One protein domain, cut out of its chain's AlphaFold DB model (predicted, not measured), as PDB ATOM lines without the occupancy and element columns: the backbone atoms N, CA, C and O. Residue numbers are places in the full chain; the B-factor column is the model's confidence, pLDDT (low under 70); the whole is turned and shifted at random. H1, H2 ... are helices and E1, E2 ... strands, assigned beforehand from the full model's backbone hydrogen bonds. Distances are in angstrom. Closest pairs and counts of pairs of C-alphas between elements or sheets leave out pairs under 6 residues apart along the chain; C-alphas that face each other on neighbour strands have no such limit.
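Overview. This is residues 317 to 465 of the 465 residues of an uncharacterized protein of Thalassobium sp (UniProt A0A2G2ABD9). A twisted sheet of five strands has the long helix H3 slantwise over one face, above E3 and E2, and H1 packs side by side with H3, off the sheet. H2 is a short turn at one end of this helix pair, while H4 touches no other helix and its centre is the farthest of the elements from the mean of the C-alphas, at 19.7 A. The printed part has 149 residues with four named helices and five named strands, in the order H1 H2 E1 E2 E3 H3 E4 H4 E5. The sheet, E3 E2 E1 E4 E5, is antiparallel throughout, and the class is mixed, helices and strands. The whole is compact, with a radius of gyration of the C-alphas of 14.8 A and spans of 45 by 31 by 28 A.

Arrangement. E1, residues 353 to 358, E2, residues 363 to 369, and E3, residues 372 to 378, form a meander, each strand the antiparallel neighbour of the one before. E1 and E2 are a hairpin, with N 357 and O 364 2.8 A apart. E2 and E3 are another, with N 376 and O 365 2.9 A apart. On the other side of E1 is E4, residues 425 to 430, with N 354 and O 429 2.8 A apart. E5, residues 459 to 464, is the edge strand beside E4, with N 428 and O 461 2.9 A apart. H3, residues 397 to 416, is on the sheet at a height of 8.1 A, making two layers, a helix on one face of a sheet. It lies over E3 and E2, at 51 degrees to E3 on the local plane; the closest C-alphas of H3 and E2 are those of Leu 410 and Ile 365, 6.6 A apart. H1, residues 329 to 342, touches H3 at a shallow tilt of 17 degrees, opposite ways; their closest C-alphas, of Gly 329 and Met 413, are 4.3 A apart. H2, residues 346 to 349, touches residues 337 to 341 of H1, with the closest C-alphas, of Arg 348 and Asp 341, 5.3 A apart, and only grazes the sheet. H4, residues 442 to 448, is not on the sheet and is apart from H1, H2 and H3. In H1, H3 and H4 every O i to N i+4 pair is within hydrogen-bond range; H2 is too short for one.

Along the chain. H3 is 28.3 A long, from C-alpha 397 at (142.809, 176.679, 152.099). H1 measures 20.0 A and begins at (123.008, 178.620, 140.852). E3 measures 19.3 A and E2 17.8 A. E5 ends at C-alpha 464, (104.169, 181.651, 153.701).

Size, cuts and confidence. The two C-alphas farthest apart, of Arg 394 and Val 448, are 47.7 A from each other. The printed part has no cut. The links E3 to H3 and E4 to H4 are long. The mean pLDDT of the printed part is 89.8; residues 371 to 373 and 380 to 381 are under 70.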
ATOM      1  N   GLN A 317     139.965 181.216 147.476       92.12
ATOM      2  CA  GLN A 317     138.849 181.298 146.540       92.12
ATOM      3  C   GLN A 317     139.264 180.934 145.110       92.12
ATOM      4  O   GLN A 317     138.419 180.595 144.299       92.12
ATOM      5  N   HIS A 318     140.551 180.959 144.770       90.88
ATOM      6  CA  HIS A 318     141.018 180.591 143.433       90.88
ATOM      7  C   HIS A 318     141.326 179.096 143.280       90.88
ATOM      8  O   HIS A 318     141.565 178.648 142.163       90.88
ATOM      9  N   LEU A 319     141.293 178.315 144.368       94.06
ATOM     10  CA  LEU A 319     141.569 176.873 144.325       94.06
ATOM     11  C   LEU A 319     140.394 176.047 143.784       94.06
ATOM     12  O   LEU A 319     140.622 174.991 143.203       94.06
ATOM     13  N   CYS A 320     139.158 176.518 143.969       95.12
ATOM     14  CA  CYS A 320     137.964 175.929 143.369       95.12
ATOM     15  C   CYS A 320     137.456 176.873 142.269       95.12
ATOM     16  O   CYS A 320     136.955 177.950 142.594       95.12
ATOM     17  N   PRO A 321     137.600 176.532 140.975       93.12
ATOM     18  CA  PRO A 321     137.245 177.436 139.880       93.12
ATOM     19  C   PRO A 321     135.743 177.457 139.560       93.12
ATOM     20  O   PRO A 321     135.314 178.325 138.806       93.12
ATOM     21  N   ILE A 322     134.947 176.537 140.122       94.69
ATOM     22  CA  ILE A 322     133.525 176.339 139.779       94.69
ATOM     23  C   ILE A 322     132.711 177.635 139.885       94.69
ATOM     24  O   ILE A 322     131.932 177.957 138.995       94.69
ATOM     25  N   TRP A 323     132.934 178.442 140.926       91.69
ATOM     26  CA  TRP A 323     132.164 179.675 141.135       91.69
ATOM     27  C   TRP A 323     132.432 180.777 140.098       91.69
ATOM     28  O   TRP A 323     131.685 181.754 140.059       91.69
ATOM     29  N   LYS A 324     133.483 180.640 139.279       90.50
ATOM     30  CA  LYS A 324     133.796 181.552 138.167       90.50
ATOM     31  C   LYS A 324     133.174 181.111 136.840       90.50
ATOM     32  O   LYS A 324     133.270 181.848 135.864       90.50
ATOM     33  N   GLN A 325     132.600 179.912 136.775       92.12
ATOM     34  CA  GLN A 325     131.992 179.396 135.554       92.12
ATOM     35  C   GLN A 325     130.613 180.022 135.312       92.12
ATOM     36  O   GLN A 325     129.907 180.401 136.251       92.12
ATOM     37  N   GLU A 326     130.204 180.092 134.045       91.00
ATOM     38  CA  GLU A 326     128.890 180.598 133.627       91.00
ATOM     39  C   GLU A 326     127.779 179.551 133.833       91.00
ATOM     40  O   GLU A 326     127.095 179.139 132.902       91.00
ATOM     41  N   LEU A 327     127.598 179.106 135.076       93.19
ATOM     42  CA  LEU A 327     126.584 178.123 135.468       93.19
ATOM     43  C   LEU A 327     125.386 178.801 136.133       93.19
ATOM     44  O   LEU A 327     125.533 179.873 136.709       93.19
ATOM     45  N   GLY A 328     124.205 178.175 136.112       93.56
ATOM     46  CA  GLY A 328     123.092 178.540 137.002       93.56
ATOM     47  C   GLY A 328     123.409 178.204 138.464       93.56
ATOM     48  O   GLY A 328     124.282 177.384 138.739       93.56
ATOM     49  N   GLY A 329     122.716 178.817 139.427       93.62
ATOM     50  CA  GLY A 329     123.008 178.620 140.852       93.62
ATOM     51  C   GLY A 329     122.890 177.160 141.314       93.62
ATOM     52  O   GLY A 329     123.707 176.708 142.113       93.62
ATOM     53  N   VAL A 330     121.915 176.407 140.787       95.31
ATOM     54  CA  VAL A 330     121.727 174.982 141.128       95.31
ATOM     55  C   VAL A 330     122.848 174.135 140.535       95.31
ATOM     56  O   VAL A 330     123.453 173.346 141.258       95.31
ATOM     57  N   ALA A 331     123.147 174.314 139.245       95.69
ATOM     58  CA  ALA A 331     124.243 173.613 138.577       95.69
ATOM     59  C   ALA A 331     125.592 173.895 139.263       95.69
ATOM     60  O   ALA A 331     126.307 172.966 139.624       95.69
ATOM     61  N   MET A 332     125.870 175.168 139.565       96.38
ATOM     62  CA  MET A 332     127.068 175.587 140.294       96.38
ATOM     63  C   MET A 332     127.167 174.923 141.670       96.38
ATOM     64  O   MET A 332     128.257 174.537 142.079       96.38
ATOM     65  N   LEU A 333     126.049 174.785 142.395       95.44
ATOM     66  CA  LEU A 333     126.053 174.138 143.706       95.44
ATOM     67  C   LEU A 333     126.373 172.647 143.589       95.44
ATOM     68  O   LEU A 333     127.173 172.151 144.374       95.44
ATOM     69  N   LYS A 334     125.784 171.945 142.614       94.69
ATOM     70  CA  LYS A 334     126.070 170.523 142.376       94.69
ATOM     71  C   LYS A 334     127.540 170.302 142.030       94.69
ATOM     72  O   LYS A 334     128.208 169.552 142.726       94.69
ATOM     73  N   GLU A 335     128.066 171.043 141.057       95.81
ATOM     74  CA  GLU A 335     129.476 170.929 140.669       95.81
ATOM     75  C   GLU A 335     130.433 171.321 141.802       95.81
ATOM     76  O   GLU A 335     131.493 170.718 141.970       95.81
ATOM     77  N   ALA A 336     130.070 172.316 142.620       95.75
ATOM     78  CA  ALA A 336     130.865 172.680 143.787       95.75
ATOM     79  C   ALA A 336     130.886 171.553 144.830       95.75
ATOM     80  O   ALA A 336     131.930 171.331 145.441       95.75
ATOM     81  N   LEU A 337     129.769 170.844 145.032       94.81
ATOM     82  CA  LEU A 337     129.699 169.683 145.922       94.81
ATOM     83  C   LEU A 337     130.478 168.490 145.359       94.81
ATOM     84  O   LEU A 337     131.282 167.921 146.091       94.81
ATOM     85  N   ASP A 338     130.365 168.198 144.064       95.06
ATOM     86  CA  ASP A 338     131.154 167.146 143.406       95.06
ATOM     87  C   ASP A 338     132.663 167.423 143.535       95.06
ATOM     88  O   ASP A 338     133.457 166.544 143.890       95.06
ATOM     89  N   TRP A 339     133.070 168.682 143.342       97.00
ATOM     90  CA  TRP A 339     134.448 169.111 143.576       97.00
ATOM     91  C   TRP A 339     134.857 168.928 145.045       97.00
ATOM     92  O   TRP A 339     135.983 168.508 145.334       97.00
ATOM     93  N   CYS A 340     133.959 169.229 145.991       94.94
ATOM     94  CA  CYS A 340     134.205 169.030 147.418       94.94
ATOM     95  C   CYS A 340     134.416 167.546 147.766       94.94
ATOM     96  O   CYS A 340     135.310 167.220 148.559       94.94
ATOM     97  N   ASP A 341     133.635 166.657 147.154       94.31
ATOM     98  CA  ASP A 341     133.725 165.208 147.318       94.31
ATOM     99  C   ASP A 341     135.074 164.682 146.816       94.31
ATOM    100  O   ASP A 341     135.800 164.017 147.571       94.31
ATOM    101  N   GLU A 342     135.451 165.058 145.588       96.00
ATOM    102  CA  GLU A 342     136.720 164.693 144.946       96.00
ATOM    103  C   GLU A 342     137.926 165.114 145.801       96.00
ATOM    104  O   GLU A 342     138.851 164.332 146.055       96.00
ATOM    105  N   HIS A 343     137.892 166.345 146.314       94.75
ATOM    106  CA  HIS A 343     138.992 166.939 147.073       94.75
ATOM    107  C   HIS A 343     138.948 166.612 148.571       94.75
ATOM    108  O   HIS A 343     139.851 167.006 149.318       94.75
ATOM    109  N   LYS A 344     137.943 165.842 149.009       92.56
ATOM    110  CA  LYS A 344     137.745 165.394 150.393       92.56
ATOM    111  C   LYS A 344     137.682 166.545 151.404       92.56
ATOM    112  O   LYS A 344     138.198 166.422 152.521       92.56
ATOM    113  N   VAL A 345     137.078 167.664 151.011       91.06
ATOM    114  CA  VAL A 345     136.916 168.847 151.872       91.06
ATOM    115  C   VAL A 345     135.686 168.699 152.757       91.06
ATOM    116  O   VAL A 345     134.756 167.982 152.419       91.06
ATOM    117  N   TRP A 346     135.657 169.388 153.893       88.50
ATOM    118  CA  TRP A 346     134.625 169.184 154.920       88.50
ATOM    119  C   TRP A 346     133.168 169.374 154.475       88.50
ATOM    120  O   TRP A 346     132.278 168.761 155.053       88.50
ATOM    121  N   VAL A 347     132.927 170.221 153.474       88.31
ATOM    122  CA  VAL A 347     131.578 170.576 153.008       88.31
ATOM    123  C   VAL A 347     130.837 169.372 152.421       88.31
ATOM    124  O   VAL A 347     129.615 169.327 152.495       88.31
ATOM    125  N   ARG A 348     131.569 168.366 151.924       84.75
ATOM    126  CA  ARG A 348     131.003 167.094 151.445       84.75
ATOM    127  C   ARG A 348     130.213 166.324 152.498       84.75
ATOM    128  O   ARG A 348     129.366 165.505 152.175       84.75
ATOM    129  N   ASP A 349     130.544 166.546 153.770       84.94
ATOM    130  CA  ASP A 349     129.935 165.821 154.879       84.94
ATOM    131  C   ASP A 349     128.561 166.439 155.242       84.94
ATOM    132  O   ASP A 349     127.838 165.896 156.075       84.94
ATOM    133  N   LEU A 350     128.180 167.566 154.615       85.81
ATOM    134  CA  LEU A 350     126.889 168.221 154.816       85.81
ATOM    135  C   LEU A 350     125.786 167.539 154.008       85.81
ATOM    136  O   LEU A 350     125.932 167.252 152.822       85.81
ATOM    137  N   PHE A 351     124.622 167.369 154.634       82.75
ATOM    138  CA  PHE A 351     123.440 166.893 153.926       82.75
ATOM    139  C   PHE A 351     123.025 167.915 152.846       82.75
ATOM    140  O   PHE A 351     122.883 169.098 153.169       82.75
ATOM    141  N   PRO A 352     122.788 167.510 151.581       85.62
ATOM    142  CA  PRO A 352     122.522 168.423 150.464       85.62
ATOM    143  C   PRO A 352     121.074 168.957 150.472       85.62
ATOM    144  O   PRO A 352     120.343 168.900 149.482       85.62
ATOM    145  N   ARG A 353     120.641 169.471 151.625       91.69
ATOM    146  CA  ARG A 353     119.381 170.183 151.845       91.69
ATOM    147  C   ARG A 353     119.679 171.668 151.910       91.69
ATOM    148  O   ARG A 353     120.485 172.114 152.726       91.69
ATOM    149  N   VAL A 354     119.010 172.415 151.045       94.00
ATOM    150  CA  VAL A 354     119.075 173.868 151.001       94.00
ATOM    151  C   VAL A 354     117.819 174.426 151.646       94.00
ATOM    152  O   VAL A 354     116.713 174.145 151.194       94.00
ATOM    153  N   SER A 355     117.986 175.228 152.690       92.94
ATOM    154  CA  SER A 355     116.881 175.958 153.317       92.94
ATOM    155  C   SER A 355     117.010 177.439 152.990       92.94
ATOM    156  O   SER A 355     118.085 178.025 153.156       92.94
ATOM    157  N   ILE A 356     115.924 178.035 152.504       94.06
ATOM    158  CA  ILE A 356     115.814 179.460 152.205       94.06
ATOM    159  C   ILE A 356     114.785 180.051 153.158       94.06
ATOM    160  O   ILE A 356     113.639 179.616 153.191       94.06
ATOM    161  N   GLN A 357     115.182 181.078 153.897       92.44
ATOM    162  CA  GLN A 357     114.303 181.835 154.773       92.44
ATOM    163  C   GLN A 357     114.373 183.311 154.400       92.44
ATOM    164  O   GLN A 357     115.455 183.899 154.334       92.44
ATOM    165  N   ARG A 358     113.219 183.936 154.181       91.25
ATOM    166  CA  ARG A 358     113.122 185.373 153.926       91.25
ATOM    167  C   ARG A 358     112.158 186.008 154.916       91.25
ATOM    168  O   ARG A 358     110.972 185.694 154.908       91.25
ATOM    169  N   SER A 359     112.657 186.958 155.701       86.19
ATOM    170  CA  SER A 359     111.872 187.861 156.550       86.19
ATOM    171  C   SER A 359     112.218 189.331 156.267       86.19
ATOM    172  O   SER A 359     112.959 189.633 155.334       86.19
ATOM    173  N   ASP A 360     111.653 190.266 157.031       77.38
ATOM    174  CA  ASP A 360     111.979 191.700 156.981       77.38
ATOM    175  C   ASP A 360     113.372 192.013 157.531       77.38
ATOM    176  O   ASP A 360     114.017 192.967 157.095       77.38
ATOM    177  N   ARG A 361     113.820 191.221 158.507       71.88
ATOM    178  CA  ARG A 361     115.069 191.439 159.240       71.88
ATOM    179  C   ARG A 361     116.200 190.555 158.754       71.88
ATOM    180  O   ARG A 361     117.351 190.969 158.858       71.88
ATOM    181  N   MET A 362     115.904 189.349 158.265       77.69
ATOM    182  CA  MET A 362     116.926 188.381 157.872       77.69
ATOM    183  C   MET A 362     116.534 187.592 156.626       77.69
ATOM    184  O   MET A 362     115.450 187.027 156.512       77.69
ATOM    185  N   HIS A 363     117.475 187.526 155.696       89.81
ATOM    186  CA  HIS A 363     117.407 186.724 154.488       89.81
ATOM    187  C   HIS A 363     118.512 185.691 154.621       89.81
ATOM    188  O   HIS A 363     119.682 186.061 154.613       89.81
ATOM    189  N   VAL A 364     118.165 184.428 154.818       90.50
ATOM    190  CA  VAL A 364     119.140 183.386 155.130       90.50
ATOM    191  C   VAL A 364     119.014 182.268 154.117       90.50
ATOM    192  O   VAL A 364     117.912 181.799 153.844       90.50
ATOM    193  N   ILE A 365     120.147 181.824 153.586       91.44
ATOM    194  CA  ILE A 365     120.241 180.574 152.842       91.44
ATOM    195  C   ILE A 365     121.259 179.656 153.508       91.44
ATOM    196  O   ILE A 365     122.284 180.106 154.025       91.44
ATOM    197  N   ARG A 366     120.930 178.370 153.565       90.94
ATOM    198  CA  ARG A 366     121.625 177.371 154.374       90.94
ATOM    199  C   ARG A 366     121.875 176.120 153.559       90.94
ATOM    200  O   ARG A 366     121.021 175.764 152.755       90.94
ATOM    201  N   LEU A 367     122.986 175.444 153.831       91.00
ATOM    202  CA  LEU A 367     123.240 174.076 153.387       91.00
ATOM    203  C   LEU A 367     123.509 173.197 154.609       91.00
ATOM    204  O   LEU A 367     124.363 173.544 155.428       91.00
ATOM    205  N   GLY A 368     122.802 172.071 154.697       86.81
ATOM    206  CA  GLY A 368     122.967 171.073 155.753       86.81
ATOM    207  C   GLY A 368     121.682 170.793 156.536       86.81
ATOM    208  O   GLY A 368     120.590 171.235 156.171       86.81
ATOM    209  N   LEU A 369     121.826 170.062 157.641       77.38
ATOM    210  CA  LEU A 369     120.753 169.751 158.586       77.38
ATOM    211  C   LEU A 369     121.300 169.825 160.021       77.38
ATOM    212  O   LEU A 369     122.402 169.351 160.283       77.38
ATOM    213  N   GLY A 370     120.520 170.368 160.959       70.69
ATOM    214  CA  GLY A 370     120.883 170.377 162.381       70.69
ATOM    215  C   GLY A 370     122.138 171.206 162.690       70.69
ATOM    216  O   GLY A 370     122.230 172.367 162.287       70.69
ATOM    217  N   ASP A 371     123.080 170.615 163.430       61.31
ATOM    218  CA  ASP A 371     124.297 171.283 163.926       61.31
ATOM    219  C   ASP A 371     125.367 171.514 162.843       61.31
ATOM    220  O   ASP A 371     126.226 172.392 162.986       61.31
ATOM    221  N   ASP A 372     125.272 170.781 161.732       61.94
ATOM    222  CA  ASP A 372     126.159 170.872 160.577       61.94
ATOM    223  C   ASP A 372     125.567 171.801 159.519       61.94
ATOM    224  O   ASP A 372     124.938 171.364 158.555       61.94
ATOM    225  N   LEU A 373     125.764 173.108 159.711       69.44
ATOM    226  CA  LEU A 373     125.230 174.110 158.796       69.44
ATOM    227  C   LEU A 373     126.236 175.201 158.446       69.44
ATOM    228  O   LEU A 373     126.720 175.936 159.313       69.44
ATOM    229  N   ILE A 374     126.447 175.378 157.142       80.81
ATOM    230  CA  ILE A 374     126.884 176.660 156.597       80.81
ATOM    231  C   ILE A 374     125.626 177.487 156.360       80.81
ATOM    232  O   ILE A 374     124.667 177.018 155.744       80.81
ATOM    233  N   TYR A 375     125.629 178.730 156.829       82.44
ATOM    234  CA  TYR A 375     124.567 179.676 156.529       82.44
ATOM    235  C   TYR A 375     125.136 181.014 156.100       82.44
ATOM    236  O   TYR A 375     126.161 181.479 156.608       82.44
ATOM    237  N   PHE A 376     124.414 181.643 155.187       85.88
ATOM    238  CA  PHE A 376     124.738 182.948 154.660       85.88
ATOM    239  C   PHE A 376     123.537 183.865 154.808       85.88
ATOM    240  O   PHE A 376     122.416 183.511 154.440       85.88
ATOM    241  N   ASN A 377     123.792 185.051 155.341       86.12
ATOM    242  CA  ASN A 377     122.864 186.160 155.310       86.12
ATOM    243  C   ASN A 377     122.996 186.864 153.955       86.12
ATOM    244  O   ASN A 377     124.073 187.350 153.605       86.12
ATOM    245  N   ILE A 378     121.903 186.934 153.200       83.50
ATOM    246  CA  ILE A 378     121.842 187.576 151.887       83.50
ATOM    247  C   ILE A 378     121.276 188.992 152.046       83.50
ATOM    248  O   ILE A 378     120.068 189.210 152.048       83.50
ATOM    249  N   GLY A 379     122.142 189.986 152.220       71.06
ATOM    250  CA  GLY A 379     121.731 191.387 152.259       71.06
ATOM    251  C   GLY A 379     121.488 191.957 150.859       71.06
ATOM    252  O   GLY A 379     121.995 191.452 149.864       71.06
ATOM    253  N   GLY A 380     120.795 193.097 150.768       63.91
ATOM    254  CA  GLY A 380     120.542 193.758 149.477       63.91
ATOM    255  C   GLY A 380     121.792 194.268 148.736       63.91
ATOM    256  O   GLY A 380     121.674 194.706 147.597       63.91
ATOM    257  N   LYS A 381     122.971 194.267 149.378       60.09
ATOM    258  CA  LYS A 381     124.253 194.709 148.789       60.09
ATOM    259  C   LYS A 381     125.419 193.737 148.996       60.09
ATOM    260  O   LYS A 381     126.469 193.949 148.397       60.09
ATOM    261  N   SER A 382     125.281 192.731 149.857       71.06
ATOM    262  CA  SER A 382     126.364 191.797 150.165       71.06
ATOM    263  C   SER A 382     125.830 190.518 150.793       71.06
ATOM    264  O   SER A 382     124.856 190.545 151.547       71.06
ATOM    265  N   THR A 383     126.531 189.424 150.528       83.00
ATOM    266  CA  THR A 383     126.327 188.134 151.182       83.00
ATOM    267  C   THR A 383     127.383 187.962 152.262       83.00
ATOM    268  O   THR A 383     128.572 188.098 151.976       83.00
ATOM    269  N   THR A 384     126.956 187.691 153.495       86.25
ATOM    270  CA  THR A 384     127.852 187.491 154.641       86.25
ATOM    271  C   THR A 384     127.612 186.136 155.282       86.25
ATOM    272  O   THR A 384     126.479 185.666 155.360       86.25
ATOM    273  N   GLY A 385     128.665 185.481 155.752       85.44
ATOM    274  CA  GLY A 385     128.522 184.195 156.435       85.44
ATOM    275  C   GLY A 385     129.838 183.458 156.571       85.44
ATOM    276  O   GLY A 385     130.724 183.599 155.730       85.44
ATOM    277  N   SER A 386     129.962 182.692 157.653       88.69
ATOM    278  CA  SER A 386     131.185 181.967 157.993       88.69
ATOM    279  C   SER A 386     131.440 180.823 157.015       88.69
ATOM    280  O   SER A 386     130.577 179.975 156.808       88.69
ATOM    281  N   LEU A 387     132.660 180.759 156.487       91.00
ATOM    282  CA  LEU A 387     133.188 179.623 155.725       91.00
ATOM    283  C   LEU A 387     133.819 178.559 156.633       91.00
ATOM    284  O   LEU A 387     134.253 177.510 156.158       91.00
ATOM    285  N   LEU A 388     133.930 178.851 157.930       89.62
ATOM    286  CA  LEU A 388     134.515 177.949 158.909       89.62
ATOM    287  C   LEU A 388     133.472 176.938 159.411       89.62
ATOM    288  O   LEU A 388     132.346 177.344 159.717       89.62
ATOM    289  N   PRO A 389     133.846 175.656 159.547       85.81
ATOM    290  CA  PRO A 389     133.000 174.629 160.147       85.81
ATOM    291  C   PRO A 389     132.796 174.895 161.643       85.81
ATOM    292  O   PRO A 389     133.708 175.352 162.330       85.81
ATOM    293  N   ARG A 390     131.617 174.552 162.173       79.44
ATOM    294  CA  ARG A 390     131.299 174.703 163.609       79.44
ATOM    295  C   ARG A 390     131.956 173.645 164.498       79.44
ATOM    296  O   ARG A 390     132.231 173.892 165.663       79.44
ATOM    297  N   ASN A 391     132.208 172.471 163.939       79.31
ATOM    298  CA  ASN A 391     132.604 171.241 164.623       79.31
ATOM    299  C   ASN A 391     134.048 170.811 164.312       79.31
ATOM    300  O   ASN A 391     134.440 169.679 164.598       79.31
ATOM    301  N   ARG A 392     134.870 171.696 163.733       83.81
ATOM    302  CA  ARG A 392     136.303 171.439 163.521       83.81
ATOM    303  C   ARG A 392     137.127 172.575 164.097       83.81
ATOM    304  O   ARG A 392     136.743 173.728 164.014       83.81
ATOM    305  N   THR A 393     138.307 172.246 164.607       88.25
ATOM    306  CA  THR A 393     139.258 173.222 165.168       88.25
ATOM    307  C   THR A 393     140.358 173.611 164.183       88.25
ATOM    308  O   THR A 393     141.182 174.480 164.465       88.25
ATOM    309  N   ARG A 394     140.411 172.968 163.007       91.62
ATOM    310  CA  ARG A 394     141.441 173.210 161.989       91.62
ATOM    311  C   ARG A 394     140.875 173.150 160.576       91.62
ATOM    312  O   ARG A 394     140.153 172.208 160.252       91.62
ATOM    313  N   VAL A 395     141.298 174.080 159.721       92.00
ATOM    314  CA  VAL A 395     140.934 174.126 158.290       92.00
ATOM    315  C   VAL A 395     142.150 174.397 157.415       92.00
ATOM    316  O   VAL A 395     143.153 174.954 157.866       92.00
ATOM    317  N   SER A 396     142.070 173.989 156.159       93.50
ATOM    318  CA  SER A 396     143.051 174.285 155.114       93.50
ATOM    319  C   SER A 396     142.502 175.299 154.098       93.50
ATOM    320  O   SER A 396     141.321 175.639 154.137       93.50
ATOM    321  N   LYS A 397     143.328 175.801 153.167       94.00
ATOM    322  CA  LYS A 397     142.809 176.679 152.099       94.00
ATOM    323  C   LYS A 397     141.831 175.935 151.195       94.00
ATOM    324  O   LYS A 397     140.847 176.523 150.770       94.00
ATOM    325  N   ILE A 398     142.091 174.658 150.910       95.38
ATOM    326  CA  ILE A 398     141.208 173.861 150.055       95.38
ATOM    327  C   ILE A 398     139.834 173.642 150.713       95.38
ATOM    328  O   ILE A 398     138.818 173.709 150.029       95.38
ATOM    329  N   ASP A 399     139.790 173.519 152.047       93.81
ATOM    330  CA  ASP A 399     138.537 173.498 152.819       93.81
ATOM    331  C   ASP A 399     137.724 174.790 152.634       93.81
ATOM    332  O   ASP A 399     136.514 174.744 152.405       93.81
ATOM    333  N   LEU A 400     138.390 175.947 152.709       94.56
ATOM    334  CA  LEU A 400     137.754 177.252 152.502       94.56
ATOM    335  C   LEU A 400     137.320 177.463 151.050       94.56
ATOM    336  O   LEU A 400     136.299 178.099 150.812       94.56
ATOM    337  N   ALA A 401     138.072 176.931 150.084       95.69
ATOM    338  CA  ALA A 401     137.752 177.023 148.664       95.69
ATOM    339  C   ALA A 401     136.416 176.348 148.330       95.69
ATOM    340  O   ALA A 401     135.582 176.945 147.651       95.69
ATOM    341  N   GLY A 402     136.194 175.140 148.860       95.31
ATOM    342  CA  GLY A 402     134.925 174.426 148.710       95.31
ATOM    343  C   GLY A 402     133.762 175.181 149.356       95.31
ATOM    344  O   GLY A 402     132.752 175.443 148.707       95.31
ATOM    345  N   ALA A 403     133.939 175.631 150.604       94.06
ATOM    346  CA  ALA A 403     132.923 176.416 151.313       94.06
ATOM    347  C   ALA A 403     132.587 177.733 150.594       94.06
ATOM    348  O   ALA A 403     131.426 178.137 150.545       94.06
ATOM    349  N   TYR A 404     133.589 178.390 150.005       94.69
ATOM    350  CA  TYR A 404     133.403 179.607 149.222       94.69
ATOM    351  C   TYR A 404     132.591 179.355 147.957       94.69
ATOM    352  O   TYR A 404     131.633 180.083 147.702       94.69
ATOM    353  N   ALA A 405     132.934 178.315 147.190       95.12
ATOM    354  CA  ALA A 405     132.206 177.967 145.975       95.12
ATOM    355  C   ALA A 405     130.735 177.637 146.272       95.12
ATOM    356  O   ALA A 405     129.842 178.168 145.613       95.12
ATOM    357  N   VAL A 406     130.481 176.869 147.337       94.44
ATOM    358  CA  VAL A 406     129.125 176.595 147.831       94.44
ATOM    359  C   VAL A 406     128.407 177.879 148.247       94.44
ATOM    360  O   VAL A 406     127.266 178.100 147.844       94.44
ATOM    361  N   GLY A 407     129.060 178.773 148.994       93.12
ATOM    362  CA  GLY A 407     128.456 180.047 149.392       93.12
ATOM    363  C   GLY A 407     128.092 180.953 148.215       93.12
ATOM    364  O   GLY A 407     127.008 181.541 148.203       93.12
ATOM    365  N   ARG A 408     128.948 181.019 147.188       93.31
ATOM    366  CA  ARG A 408     128.657 181.733 145.933       93.31
ATOM    367  C   ARG A 408     127.468 181.111 145.197       93.31
ATOM    368  O   ARG A 408     126.584 181.853 144.771       93.31
ATOM    369  N   ALA A 409     127.409 179.783 145.108       94.31
ATOM    370  CA  ALA A 409     126.310 179.072 144.462       94.31
ATOM    371  C   ALA A 409     124.966 179.312 145.168       94.31
ATOM    372  O   ALA A 409     123.979 179.656 144.520       94.31
ATOM    373  N   LEU A 410     124.938 179.238 146.502       93.94
ATOM    374  CA  LEU A 410     123.746 179.529 147.302       93.94
ATOM    375  C   LEU A 410     123.279 180.982 147.118       93.94
ATOM    376  O   LEU A 410     122.100 181.227 146.861       93.94
ATOM    377  N   SER A 411     124.195 181.955 147.182       92.50
ATOM    378  CA  SER A 411     123.864 183.364 146.915       92.50
ATOM    379  C   SER A 411     123.232 183.535 145.531       92.50
ATOM    380  O   SER A 411     122.209 184.201 145.387       92.50
ATOM    381  N   LYS A 412     123.794 182.874 144.517       93.06
ATOM    382  CA  LYS A 412     123.291 182.919 143.145       93.06
ATOM    383  C   LYS A 412     121.918 182.261 142.997       93.06
ATOM    384  O   LYS A 412     121.050 182.837 142.349       93.06
ATOM    385  N   MET A 413     121.681 181.117 143.645       94.19
ATOM    386  CA  MET A 413     120.354 180.485 143.704       94.19
ATOM    387  C   MET A 413     119.303 181.431 144.296       94.19
ATOM    388  O   MET A 413     118.200 181.535 143.762       94.19
ATOM    389  N   TYR A 414     119.646 182.131 145.381       94.06
ATOM    390  CA  TYR A 414     118.758 183.094 146.030       94.06
ATOM    391  C   TYR A 414     118.363 184.244 145.088       94.06
ATOM    392  O   TYR A 414     117.187 184.624 145.010       94.06
ATOM    393  N   ASP A 415     119.342 184.779 144.356       92.00
ATOM    394  CA  ASP A 415     119.146 185.878 143.412       92.00
ATOM    395  C   ASP A 415     118.333 185.448 142.182       92.00
ATOM    396  O   ASP A 415     117.379 186.133 141.799       92.00
ATOM    397  N   GLU A 416     118.654 184.292 141.596       93.81
ATOM    398  CA  GLU A 416     117.976 183.735 140.417       93.81
ATOM    399  C   GLU A 416     116.518 183.364 140.699       93.81
ATOM    400  O   GLU A 416     115.636 183.673 139.897       93.81
ATOM    401  N   ALA A 417     116.235 182.794 141.875       93.88
ATOM    402  CA  ALA A 417     114.868 182.521 142.325       93.88
ATOM    403  C   ALA A 417     114.093 183.801 142.700       93.88
ATOM    404  O   ALA A 417     112.887 183.760 142.956       93.88
ATOM    405  N   ARG A 418     114.764 184.965 142.705       93.50
ATOM    406  CA  ARG A 418     114.216 186.285 143.056       93.50
ATOM    407  C   ARG A 418     113.576 186.310 144.442       93.50
ATOM    408  O   ARG A 418     112.598 187.035 144.664       93.50
ATOM    409  N   CYS A 419     114.167 185.580 145.383       92.44
ATOM    410  CA  CYS A 419     113.675 185.432 146.749       92.44
ATOM    411  C   CYS A 419     113.473 186.783 147.455       92.44
ATOM    412  O   CYS A 419     112.499 186.960 148.181       92.44
ATOM    413  N   ALA A 420     114.310 187.790 147.176       90.06
ATOM    414  CA  ALA A 420     114.171 189.135 147.750       90.06
ATOM    415  C   ALA A 420     112.844 189.846 147.402       90.06
ATOM    416  O   ALA A 420     112.456 190.789 148.093       90.06
ATOM    417  N   LYS A 421     112.154 189.420 146.333       90.75
ATOM    418  CA  LYS A 421     110.872 189.992 145.878       90.75
ATOM    419  C   LYS A 421     109.649 189.213 146.375       90.75
ATOM    420  O   LYS A 421     108.531 189.595 146.041       90.75
ATOM    421  N   MET A 422     109.856 188.131 147.120       91.69
ATOM    422  CA  MET A 422     108.781 187.356 147.743       91.69
ATOM    423  C   MET A 422     108.228 188.068 148.987       91.69
ATOM    424  O   MET A 422     108.943 188.898 149.548       91.69
ATOM    425  N   PRO A 423     106.998 187.757 149.447       91.25
ATOM    426  CA  PRO A 423     106.567 187.978 150.836       91.25
ATOM    427  C   PRO A 423     107.398 187.123 151.812       91.25
ATOM    428  O   PRO A 423     108.392 186.527 151.407       91.25
ATOM    429  N   TRP A 424     107.131 187.172 153.119       94.00
ATOM    430  CA  TRP A 424     107.887 186.342 154.063       94.00
ATOM    431  C   TRP A 424     107.616 184.869 153.778       94.00
ATOM    432  O   TRP A 424     106.471 184.479 153.565       94.00
ATOM    433  N   PHE A 425     108.680 184.072 153.714       94.44
ATOM    434  CA  PHE A 425     108.548 182.652 153.418       94.44
ATOM    435  C   PHE A 425     109.719 181.839 153.962       94.44
ATOM    436  O   PHE A 425     110.827 182.360 154.157       94.44
ATOM    437  N   SER A 426     109.470 180.550 154.152       94.06
ATOM    438  CA  SER A 426     110.485 179.513 154.271       94.06
ATOM    439  C   SER A 426     110.286 178.503 153.140       94.06
ATOM    440  O   SER A 426     109.165 178.256 152.694       94.06
ATOM    441  N   ALA A 427     111.383 177.980 152.605       95.00
ATOM    442  CA  ALA A 427     111.350 176.913 151.620       95.00
ATOM    443  C   ALA A 427     112.503 175.949 151.849       95.00
ATOM    444  O   ALA A 427     113.630 176.364 152.144       95.00
ATOM    445  N   GLU A 428     112.231 174.669 151.644       94.94
ATOM    446  CA  GLU A 428     113.231 173.622 151.741       94.94
ATOM    447  C   GLU A 428     113.371 172.846 150.447       94.94
ATOM    448  O   GLU A 428     112.397 172.385 149.854       94.94
ATOM    449  N   ILE A 429     114.617 172.691 150.019       94.94
ATOM    450  CA  ILE A 429     114.969 172.118 148.731       94.94
ATOM    451  C   ILE A 429     115.944 170.972 148.968       94.94
ATOM    452  O   ILE A 429     117.040 171.160 149.494       94.94
ATOM    453  N   LEU A 430     115.559 169.774 148.547       93.88
ATOM    454  CA  LEU A 430     116.421 168.604 148.529       93.88
ATOM    455  C   LEU A 430     117.165 168.558 147.192       93.88
ATOM    456  O   LEU A 430     116.639 168.074 146.190       93.88
ATOM    457  N   LEU A 431     118.393 169.079 147.188       92.12
ATOM    458  CA  LEU A 431     119.193 169.313 145.983       92.12
ATOM    459  C   LEU A 431     119.392 168.074 145.088       92.12
ATOM    460  O   LEU A 431     119.305 168.243 143.871       92.12
ATOM    461  N   PRO A 432     119.602 166.845 145.617       90.50
ATOM    462  CA  PRO A 432     119.761 165.655 144.778       90.50
ATOM    463  C   PRO A 432     118.572 165.366 143.858       90.50
ATOM    464  O   PRO A 432     118.732 164.680 142.857       90.50
ATOM    465  N   LEU A 433     117.387 165.884 144.186       91.81
ATOM    466  CA  LEU A 433     116.165 165.661 143.415       91.81
ATOM    467  C   LEU A 433     115.844 166.805 142.452       91.81
ATOM    468  O   LEU A 433     114.909 166.708 141.668       91.81
ATOM    469  N   VAL A 434     116.591 167.906 142.502       91.94
ATOM    470  CA  VAL A 434     116.367 169.030 141.596       91.94
ATOM    471  C   VAL A 434     116.959 168.681 140.236       91.94
ATOM    472  O   VAL A 434     118.174 168.617 140.101       91.94
ATOM    473  N   GLU A 435     116.133 168.466 139.217       87.19
ATOM    474  CA  GLU A 435     116.603 168.076 137.871       87.19
ATOM    475  C   GLU A 435     116.964 169.271 136.973       87.19
ATOM    476  O   GLU A 435     117.629 169.113 135.954       87.19
ATOM    477  N   VAL A 436     116.557 170.482 137.357       84.75
ATOM    478  CA  VAL A 436     116.752 171.712 136.575       84.75
ATOM    479  C   VAL A 436     118.078 172.413 136.891       84.75
ATOM    480  O   VAL A 436     118.543 172.408 138.029       84.75
ATOM    481  N   GLU A 437     118.658 173.099 135.900       87.62
ATOM    482  CA  GLU A 437     119.912 173.869 136.050       87.62
ATOM    483  C   GLU A 437     119.773 175.125 136.931       87.62
ATOM    484  O   GLU A 437     120.765 175.678 137.416       87.62
ATOM    485  N   LYS A 438     118.536 175.588 137.145       89.69
ATOM    486  CA  LYS A 438     118.197 176.767 137.949       89.69
ATOM    487  C   LYS A 438     116.831 176.618 138.606       89.69
ATOM    488  O   LYS A 438     115.938 175.978 138.051       89.69
ATOM    489  N   LEU A 439     116.651 177.265 139.754       93.00
ATOM    490  CA  LEU A 439     115.347 177.328 140.411       93.00
ATOM    491  C   LEU A 439     114.357 178.185 139.600       93.00
ATOM    492  O   LEU A 439     114.767 179.141 138.932       93.00
ATOM    493  N   PRO A 440     113.049 177.883 139.667       92.06
ATOM    494  CA  PRO A 440     112.023 178.762 139.116       92.06
ATOM    495  C   PRO A 440     111.987 180.109 139.853       92.06
ATOM    496  O   PRO A 440     112.343 180.209 141.026       92.06
ATOM    497  N   GLU A 441     111.500 181.160 139.182       94.44
ATOM    498  CA  GLU A 441     111.250 182.445 139.847       94.44
ATOM    499  C   GLU A 441     110.106 182.288 140.860       94.44
ATOM    500  O   GLU A 441     108.936 182.213 140.475       94.44
ATOM    501  N   PHE A 442     110.417 182.305 142.158       95.12
ATOM    502  CA  PHE A 442     109.418 182.114 143.214       95.12
ATOM    503  C   PHE A 442     108.270 183.136 143.148       95.12
ATOM    504  O   PHE A 442     107.113 182.727 143.268       95.12
ATOM    505  N   PRO A 443     108.502 184.436 142.850       95.31
ATOM    506  CA  PRO A 443     107.403 185.391 142.710       95.31
ATOM    507  C   PRO A 443     106.448 185.061 141.562       95.31
ATOM    508  O   PRO A 443     105.297 185.493 141.581       95.31
ATOM    509  N   ARG A 444     106.922 184.346 140.535       94.31
ATOM    510  CA  ARG A 444     106.073 183.897 139.433       94.31
ATOM    511  C   ARG A 444     105.216 182.723 139.882       94.31
ATOM    512  O   ARG A 444     104.011 182.810 139.686       94.31
ATOM    513  N   LEU A 445     105.813 181.719 140.532       92.94
ATOM    514  CA  LEU A 445     105.087 180.579 141.107       92.94
ATOM    515  C   LEU A 445     103.989 181.036 142.071       92.94
ATOM    516  O   LEU A 445     102.852 180.589 141.975       92.94
ATOM    517  N   LEU A 446     104.294 182.006 142.938       93.12
ATOM    518  CA  LEU A 446     103.317 182.544 143.883       93.12
ATOM    519  C   LEU A 446     102.118 183.181 143.170       93.12
ATOM    520  O   LEU A 446     100.976 182.965 143.563       93.12
ATOM    521  N   LYS A 447     102.362 183.947 142.101       93.25
ATOM    522  CA  LYS A 447     101.295 184.601 141.327       93.25
ATOM    523  C   LYS A 447     100.375 183.616 140.614       93.25
ATOM    524  O   LYS A 447      99.215 183.948 140.406       93.25
ATOM    525  N   VAL A 448     100.898 182.461 140.206       93.06
ATOM    526  CA  VAL A 448     100.114 181.418 139.529       93.06
ATOM    527  C   VAL A 448      99.515 180.397 140.503       93.06
ATOM    528  O   VAL A 448      98.797 179.508 140.068       93.06
ATOM    529  N   GLY A 449      99.766 180.534 141.811       90.06
ATOM    530  CA  GLY A 449      99.271 179.607 142.835       90.06
ATOM    531  C   GLY A 449     100.058 178.296 142.937       90.06
ATOM    532  O   GLY A 449      99.637 177.396 143.650       90.06
ATOM    533  N   GLU A 450     101.207 178.197 142.270       92.12
ATOM    534  CA  GLU A 450     102.061 177.002 142.231       92.12
ATOM    535  C   GLU A 450     103.182 177.057 143.280       92.12
ATOM    536  O   GLU A 450     104.090 176.245 143.255       92.12
ATOM    537  N   PHE A 451     103.202 178.027 144.197       93.12
ATOM    538  CA  PHE A 451     104.227 178.067 145.249       93.12
ATOM    539  C   PHE A 451     103.795 177.247 146.472       93.12
ATOM    540  O   PHE A 451     103.409 177.803 147.497       93.12
ATOM    541  N   HIS A 452     103.831 175.921 146.335       92.88
ATOM    542  CA  HIS A 452     103.475 174.947 147.370       92.88
ATOM    543  C   HIS A 452     104.438 173.748 147.362       92.88
ATOM    544  O   HIS A 452     105.293 173.627 146.484       92.88
ATOM    545  N   GLU A 453     104.301 172.843 148.333       92.94
ATOM    546  CA  GLU A 453     105.094 171.610 148.405       92.94
ATOM    547  C   GLU A 453     105.059 170.830 147.077       92.94
ATOM    548  O   GLU A 453     103.999 170.687 146.466       92.94
ATOM    549  N   ASN A 454     106.209 170.317 146.629       91.12
ATOM    550  CA  ASN A 454     106.365 169.544 145.391       91.12
ATOM    551  C   ASN A 454     106.000 170.283 144.084       91.12
ATOM    552  O   ASN A 454     105.880 169.642 143.041       91.12
ATOM    553  N   ALA A 455     105.886 171.616 144.094       90.56
ATOM    554  CA  ALA A 455     105.667 172.407 142.877       90.56
ATOM    555  C   ALA A 455     106.742 172.208 141.795       90.56
ATOM    556  O   ALA A 455     106.487 172.351 140.602       90.56
ATOM    557  N   PHE A 456     107.959 171.873 142.217       92.56
ATOM    558  CA  PHE A 456     109.004 171.347 141.353       92.56
ATOM    559  C   PHE A 456     109.758 170.237 142.084       92.56
ATOM    560  O   PHE A 456     109.753 170.168 143.318       92.56
ATOM    561  N   CYS A 457     110.425 169.367 141.320       91.19
ATOM    562  CA  CYS A 457     111.152 168.238 141.887       91.19
ATOM    563  C   CYS A 457     112.237 168.726 142.861       91.19
ATOM    564  O   CYS A 457     113.078 169.556 142.513       91.19
ATOM    565  N   GLY A 458     112.179 168.238 144.100       91.19
ATOM    566  CA  GLY A 458     113.086 168.624 145.180       91.19
ATOM    567  C   GLY A 458     112.551 169.678 146.150       91.19
ATOM    568  O   GLY A 458     113.112 169.779 147.234       91.19
ATOM    569  N   LEU A 459     111.467 170.406 145.856       94.25
ATOM    570  CA  LEU A 459     110.836 171.303 146.837       94.25
ATOM    571  C   LEU A 459     110.032 170.492 147.865       94.25
ATOM    572  O   LEU A 459     109.029 169.875 147.509       94.25
ATOM    573  N   ARG A 460     110.479 170.472 149.123       93.25
ATOM    574  CA  ARG A 460     109.955 169.591 150.184       93.25
ATOM    575  C   ARG A 460     109.067 170.264 151.205       93.25
ATOM    576  O   ARG A 460     108.269 169.581 151.825       93.25
ATOM    577  N   GLU A 461     109.214 171.563 151.380       92.56
ATOM    578  CA  GLU A 461     108.418 172.321 152.332       92.56
ATOM    579  C   GLU A 461     108.366 173.774 151.873       92.56
ATOM    580  O   GLU A 461     109.353 174.297 151.343       92.56
ATOM    581  N   VAL A 462     107.203 174.403 152.040       93.19
ATOM    582  CA  VAL A 462     106.985 175.829 151.796       93.19
ATOM    583  C   VAL A 462     106.031 176.354 152.852       93.19
ATOM    584  O   VAL A 462     104.901 175.880 152.947       93.19
ATOM    585  N   GLU A 463     106.446 177.396 153.562       93.31
ATOM    586  CA  GLU A 463     105.557 178.164 154.428       93.31
ATOM    587  C   GLU A 463     105.562 179.630 153.998       93.31
ATOM    588  O   GLU A 463     106.614 180.222 153.746       93.31
ATOM    589  N   LEU A 464     104.372 180.221 153.911       91.56
ATOM    590  CA  LEU A 464     104.169 181.651 153.701       91.56
ATOM    591  C   LEU A 464     103.724 182.271 155.027       91.56
ATOM    592  O   LEU A 464     102.851 181.708 155.690       91.56
ATOM    593  N   TYR A 465     104.305 183.416 155.390       85.25
ATOM    594  CA  TYR A 465     104.006 184.125 156.642       85.25
ATOM    595  C   TYR A 465     103.341 185.479 156.411       85.25
ATOM    596  O   TYR A 465     103.704 186.168 155.423       85.25
TER     597      TYR A 465